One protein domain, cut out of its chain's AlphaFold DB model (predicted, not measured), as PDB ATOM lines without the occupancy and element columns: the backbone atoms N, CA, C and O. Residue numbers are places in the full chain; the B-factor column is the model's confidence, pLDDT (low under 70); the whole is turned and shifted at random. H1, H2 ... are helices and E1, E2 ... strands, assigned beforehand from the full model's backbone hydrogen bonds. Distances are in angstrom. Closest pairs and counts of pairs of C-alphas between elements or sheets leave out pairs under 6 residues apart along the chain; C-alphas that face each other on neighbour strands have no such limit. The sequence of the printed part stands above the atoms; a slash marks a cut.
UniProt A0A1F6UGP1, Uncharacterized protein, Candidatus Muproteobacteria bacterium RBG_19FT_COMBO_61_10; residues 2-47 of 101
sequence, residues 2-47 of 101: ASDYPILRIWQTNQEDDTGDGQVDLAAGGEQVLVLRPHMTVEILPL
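Overview. This is residues 2 to 47 of the 101 residues of an uncharacterized protein of Candidatus Muproteobacteria bacterium RBG_19FT_COMBO_61_10 (UniProt A0A1F6UGP1). This flat domain has little regular structure: one short helix, H1, packs near a two-stranded hairpin, E1 and E2, and a long loop, residues 14 to 30, arcs from H1 back to E1. The hairpin's turn, residues 37 to 42, sticks out. The 46 printed residues hold H1, E1 and E2 in that order, antiparallel strands and a mixed class, with only 17 residues in named elements. It is only just compact, close to loose: radius of gyration of the C-alphas 11.2 A, spans 33 by 25 by 10 A.

Arrangement. Residues 2 to 3 pair antiparallel with residues 31 to 32 of E1, residues 31 to 36. In H1, residues 7 to 13, every O i to N i+4 pair is within hydrogen-bond range. The closest C-alphas of H1 and E1 are Ile 7 and Glu 31, 6.9 A. Those of H1 and E2, residues 43 to 46, are Leu 8 and Ile 44, 6.7 A. E1 and E2 form a hairpin, antiparallel at 151 degrees; N 34 and O 45, 2.9 A apart, are within hydrogen-bond range.

Along the chain. H1 begins at C-alpha 7 (149.478, 111.686, 120.246) and spans 10.0 A. E1 spans 15.9 A. E2 spans 10.1 A, ending at C-alpha 46 (145.213, 116.065, 127.736).

Size, cuts and confidence. The C-alphas farthest apart, Ala 27 and His 39, are 33.2 A apart. The printed part has no cut. H1 to E1 is a long link. No printed residue is under 70 in pLDDT.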
ATOM      1  N   ALA A   2     154.008 119.338 123.551       95.12
ATOM      2  CA  ALA A   2     153.114 119.669 122.442       95.12
ATOM      3  C   ALA A   2     153.502 118.847 121.202       95.12
ATOM      4  O   ALA A   2     154.683 118.550 121.016       95.12
ATOM      5  N   SER A   3     152.518 118.472 120.392       94.75
ATOM      6  CA  SER A   3     152.685 117.698 119.160       94.75
ATOM      7  C   SER A   3     151.718 118.206 118.098       94.75
ATOM      8  O   SER A   3     150.610 118.601 118.440       94.75
ATOM      9  N   ASP A   4     152.105 118.129 116.826       94.44
ATOM     10  CA  ASP A   4     151.231 118.449 115.687       94.44
ATOM     11  C   ASP A   4     150.265 117.302 115.323       94.44
ATOM     12  O   ASP A   4     149.389 117.468 114.480       94.44
ATOM     13  N   TYR A   5     150.419 116.148 115.973       94.00
ATOM     14  CA  TYR A   5     149.629 114.927 115.777       94.00
ATOM     15  C   TYR A   5     148.818 114.568 117.034       94.00
ATOM     16  O   TYR A   5     149.266 114.925 118.134       94.00
ATOM     17  N   PRO A   6     147.725 113.779 116.906       94.12
ATOM     18  CA  PRO A   6     146.857 113.355 118.014       94.12
ATOM     19  C   PRO A   6     147.505 112.252 118.864       94.12
ATOM     20  O   PRO A   6     147.086 111.090 118.897       94.12
ATOM     21  N   ILE A   7     148.606 112.606 119.515       94.25
ATOM     22  CA  ILE A   7     149.478 111.686 120.246       94.25
ATOM     23  C   ILE A   7     148.764 110.960 121.380       94.25
ATOM     24  O   ILE A   7     149.148 109.829 121.683       94.25
ATOM     25  N   LEU A   8     147.730 111.557 121.985       94.50
ATOM     26  CA  LEU A   8     146.960 110.871 123.016       94.50
ATOM     27  C   LEU A   8     146.202 109.687 122.413       94.50
ATOM     28  O   LEU A   8     146.294 108.579 122.941       94.50
ATOM     29  N   ARG A   9     145.519 109.893 121.279       93.75
ATOM     30  CA  ARG A   9     144.784 108.809 120.616       93.75
ATOM     31  C   ARG A   9     145.729 107.742 120.068       93.75
ATOM     32  O   ARG A   9     145.453 106.560 120.251       93.75
ATOM     33  N   ILE A  10     146.862 108.142 119.480       94.00
ATOM     34  CA  ILE A  10     147.905 107.199 119.040       94.00
ATOM     35  C   ILE A  10     148.350 106.315 120.212       94.00
ATOM     36  O   ILE A  10     148.398 105.095 120.074       94.00
ATOM     37  N   TRP A  11     148.658 106.906 121.371       94.12
ATOM     38  CA  TRP A  11     149.080 106.146 122.547       94.12
ATOM     39  C   TRP A  11     147.983 105.209 123.063       94.12
ATOM     40  O   TRP A  11     148.266 104.035 123.297       94.12
ATOM     41  N   GLN A  12     146.743 105.698 123.180       93.69
ATOM     42  CA  GLN A  12     145.592 104.912 123.639       93.69
ATOM     43  C   GLN A  12     145.368 103.670 122.775       93.69
ATOM     44  O   GLN A  12     145.276 102.575 123.312       93.69
ATOM     45  N   THR A  13     145.377 103.816 121.448       94.88
ATOM     46  CA  THR A  13     145.196 102.698 120.506       94.88
ATOM     47  C   THR A  13     146.300 101.636 120.585       94.88
ATOM     48  O   THR A  13     146.108 100.512 120.137       94.88
ATOM     49  N   ASN A  14     147.457 101.963 121.165       93.50
ATOM     50  CA  ASN A  14     148.551 101.014 121.377       93.50
ATOM     51  C   ASN A  14     148.576 100.418 122.800       93.50
ATOM     52  O   ASN A  14     149.559  99.773 123.160       93.50
ATOM     53  N   GLN A  15     147.544 100.647 123.621       92.94
ATOM     54  CA  GLN A  15     147.408  99.989 124.924       92.94
ATOM     55  C   GLN A  15     146.695  98.641 124.778       92.94
ATOM     56  O   GLN A  15     145.823  98.485 123.928       92.94
ATOM     57  N   GLU A  16     147.044  97.678 125.636       90.06
ATOM     58  CA  GLU A  16     146.458  96.325 125.628       90.06
ATOM     59  C   GLU A  16     144.931  96.334 125.830       90.06
ATOM     60  O   GLU A  16     144.240  95.441 125.344       90.06
ATOM     61  N   ASP A  17     144.411  97.370 126.495       89.44
ATOM     62  CA  ASP A  17     143.000  97.504 126.862       89.44
ATOM     63  C   ASP A  17     142.144  98.265 125.820       89.44
ATOM     64  O   ASP A  17     140.933  98.405 126.017       89.44
ATOM     65  N   ASP A  18     142.720  98.788 124.723       90.00
ATOM     66  CA  ASP A  18     141.930  99.473 123.681       90.00
ATOM     67  C   ASP A  18     141.149  98.450 122.849       90.00
ATOM     68  O   ASP A  18     141.704  97.579 122.185       90.00
ATOM     69  N   THR A  19     139.824  98.579 122.861       87.81
ATOM     70  CA  THR A  19     138.912  97.728 122.081       87.81
ATOM     71  C   THR A  19     138.462  98.398 120.778       87.81
ATOM     72  O   THR A  19     137.414  98.044 120.236       87.81
ATOM     73  N   GLY A  20     139.178  99.434 120.327       86.75
ATOM     74  CA  GLY A  20     138.869 100.171 119.106       86.75
ATOM     75  C   GLY A  20     139.209  99.388 117.837       86.75
ATOM     76  O   GLY A  20     139.747  98.286 117.870       86.75
ATOM     77  N   ASP A  21     138.926  99.985 116.683       87.44
ATOM     78  CA  ASP A  21     139.259  99.431 115.362       87.44
ATOM     79  C   ASP A  21     140.722  99.673 114.940       87.44
ATOM     80  O   ASP A  21     141.115  99.348 113.818       87.44
ATOM     81  N   GLY A  22     141.535 100.252 115.826       84.25
ATOM     82  CA  GLY A  22     142.929 100.584 115.552       84.25
ATOM     83  C   GLY A  22     143.134 101.827 114.678       84.25
ATOM     84  O   GLY A  22     144.280 102.160 114.371       84.25
ATOM     85  N   GLN A  23     142.067 102.516 114.255       90.81
ATOM     86  CA  GLN A  23     142.186 103.670 113.366       90.81
ATOM     87  C   GLN A  23     142.417 104.968 114.147       90.81
ATOM     88  O   GLN A  23     141.764 105.259 115.152       90.81
ATOM     89  N   VAL A  24     143.352 105.776 113.646       92.00
ATOM     90  CA  VAL A  24     143.656 107.107 114.175       92.00
ATOM     91  C   VAL A  24     143.705 108.097 113.020       92.00
ATOM     92  O   VAL A  24     144.499 107.938 112.092       92.00
ATOM     93  N   ASP A  25     142.868 109.131 113.085       93.25
ATOM     94  CA  ASP A  25     142.922 110.247 112.145       93.25
ATOM     95  C   ASP A  25     144.085 111.177 112.500       93.25
ATOM     96  O   ASP A  25     143.977 112.022 113.384       93.25
ATOM     97  N   LEU A  26     145.205 111.038 111.793       91.19
ATOM     98  CA  LEU A  26     146.391 111.870 112.004       91.19
ATOM     99  C   LEU A  26     146.163 113.354 111.666       91.19
ATOM    100  O   LEU A  26     146.966 114.186 112.084       91.19
ATOM    101  N   ALA A  27     145.097 113.689 110.932       92.44
ATOM    102  CA  ALA A  27     144.736 115.061 110.587       92.44
ATOM    103  C   ALA A  27     143.812 115.728 111.624       92.44
ATOM    104  O   ALA A  27     143.463 116.897 111.450       92.44
ATOM    105  N   ALA A  28     143.461 115.036 112.717       87.62
ATOM    106  CA  ALA A  28     142.620 115.573 113.790       87.62
ATOM    107  C   ALA A  28     143.214 116.821 114.481       87.62
ATOM    108  O   ALA A  28     142.481 117.589 115.105       87.62
ATOM    109  N   GLY A  29     144.522 117.051 114.329       85.62
ATOM    110  CA  GLY A  29     145.218 118.255 114.774       85.62
ATOM    111  C   GLY A  29     146.220 118.013 115.900       85.62
ATOM    112  O   GLY A  29     146.386 116.900 116.400       85.62
ATOM    113  N   GLY A  30     146.911 119.092 116.270       86.25
ATOM    114  CA  GLY A  30     147.921 119.078 117.318       86.25
ATOM    115  C   GLY A  30     147.334 119.105 118.726       86.25
ATOM    116  O   GLY A  30     146.323 119.758 118.986       86.25
ATOM    117  N   GLU A  31     148.010 118.428 119.649       93.56
ATOM    118  CA  GLU A  31     147.584 118.258 121.036       93.56
ATOM    119  C   GLU A  31     148.692 118.641 122.022       93.56
ATOM    120  O   GLU A  31     149.894 118.508 121.764       93.56
ATOM    121  N   GLN A  32     148.266 119.099 123.198       96.50
ATOM    122  CA  GLN A  32     149.124 119.332 124.351       96.50
ATOM    123  C   GLN A  32     148.790 118.297 125.417       96.50
ATOM    124  O   GLN A  32     147.629 118.119 125.780       96.50
ATOM    125  N   VAL A  33     149.816 117.614 125.920       96.69
ATOM    126  CA  VAL A  33     149.642 116.553 126.917       96.69
ATOM    127  C   VAL A  33     150.658 116.659 128.047       96.69
ATOM    128  O   VAL A  33     151.793 117.126 127.858       96.69
ATOM    129  N   LEU A  34     150.260 116.173 129.218       96.62
ATOM    130  CA  LEU A  34     151.144 115.882 130.337       96.62
ATOM    131  C   LEU A  34     151.391 114.377 130.382       96.62
ATOM    132  O   LEU A  34     150.444 113.597 130.416       96.62
ATOM    133  N   VAL A  35     152.663 113.987 130.395       95.25
ATOM    134  CA  VAL A  35     153.074 112.593 130.578       95.25
ATOM    135  C   VAL A  35     153.517 112.428 132.021       95.25
ATOM    136  O   VAL A  35     154.424 113.129 132.476       95.25
ATOM    137  N   LEU A  36     152.874 111.511 132.733       94.06
ATOM    138  CA  LEU A  36     153.168 111.175 134.119       94.06
ATOM    139  C   LEU A  36     153.570 109.709 134.225       94.06
ATOM    140  O   LEU A  36     153.244 108.887 133.366       94.06
ATOM    141  N   ARG A  37     154.290 109.386 135.302       92.88
ATOM    142  CA  ARG A  37     154.649 108.004 135.617       92.88
ATOM    143  C   ARG A  37     154.403 107.628 137.084       92.88
ATOM    144  O   ARG A  37     155.357 107.250 137.775       92.88
ATOM    145  N   PRO A  38     153.171 107.766 137.602       88.62
ATOM    146  CA  PRO A  38     152.868 107.336 138.961       88.62
ATOM    147  C   PRO A  38     153.054 105.820 139.082       88.62
ATOM    148  O   PRO A  38     152.602 105.052 138.240       88.62
ATOM    149  N   HIS A  39     153.753 105.373 140.127       88.94
ATOM    150  CA  HIS A  39     153.919 103.947 140.447       88.94
ATOM    151  C   HIS A  39     154.373 103.053 139.269       88.94
ATOM    152  O   HIS A  39     153.998 101.889 139.200       88.94
ATOM    153  N   MET A  40     155.216 103.584 138.371       88.81
ATOM    154  CA  MET A  40     155.708 102.931 137.140       88.81
ATOM    155  C   MET A  40     154.690 102.758 136.001       88.81
ATOM    156  O   MET A  40     155.096 102.339 134.914       88.81
ATOM    157  N   THR A  41     153.438 103.168 136.190       90.12
ATOM    158  CA  THR A  41     152.406 103.202 135.146       90.12
ATOM    159  C   THR A  41     152.493 104.512 134.377       90.12
ATOM    160  O   THR A  41     152.615 105.569 134.985       90.12
ATOM    161  N   VAL A  42     152.472 104.458 133.045       92.94
ATOM    162  CA  VAL A  42     152.437 105.671 132.216       92.94
ATOM    163  C   VAL A  42     151.000 106.161 132.119       92.94
ATOM    164  O   VAL A  42     150.120 105.419 131.698       92.94
ATOM    165  N   GLU A  43     150.790 107.425 132.464       92.50
ATOM    166  CA  GLU A  43     149.524 108.126 132.267       92.50
ATOM    167  C   GLU A  43     149.762 109.323 131.343       92.50
ATOM    168  O   GLU A  43     150.730 110.070 131.518       92.50
ATOM    169  N   ILE A  44     148.884 109.515 130.358       94.69
ATOM    170  CA  ILE A  44     148.916 110.678 129.465       94.69
ATOM    171  C   ILE A  44     147.605 111.439 129.615       94.69
ATOM    172  O   ILE A  44     146.534 110.921 129.304       94.69
ATOM    173  N   LEU A  45     147.698 112.677 130.095       94.44
ATOM    174  CA  LEU A  45     146.548 113.549 130.309       94.44
ATOM    175  C   LEU A  45     146.514 114.641 129.234       94.44
ATOM    176  O   LEU A  45     147.541 115.297 129.029       94.44
ATOM    177  N   PRO A  46     145.362 114.896 128.588       95.56
ATOM    178  CA  PRO A  46     145.213 116.065 127.736       95.56
ATOM    179  C   PRO A  46     145.268 117.340 128.584       95.56
ATOM    180  O   PRO A  46     144.844 117.353 129.750       95.56
ATOM    181  N   LEU A  47     145.794 118.403 127.981       97.19
ATOM    182  CA  LEU A  47     145.888 119.730 128.577       97.19
ATOM    183  C   LEU A  47     145.189 120.749 127.687       97.19
ATOM    184  O   LEU A  47     145.327 120.719 126.462       97.19
TER     185      LEU A  47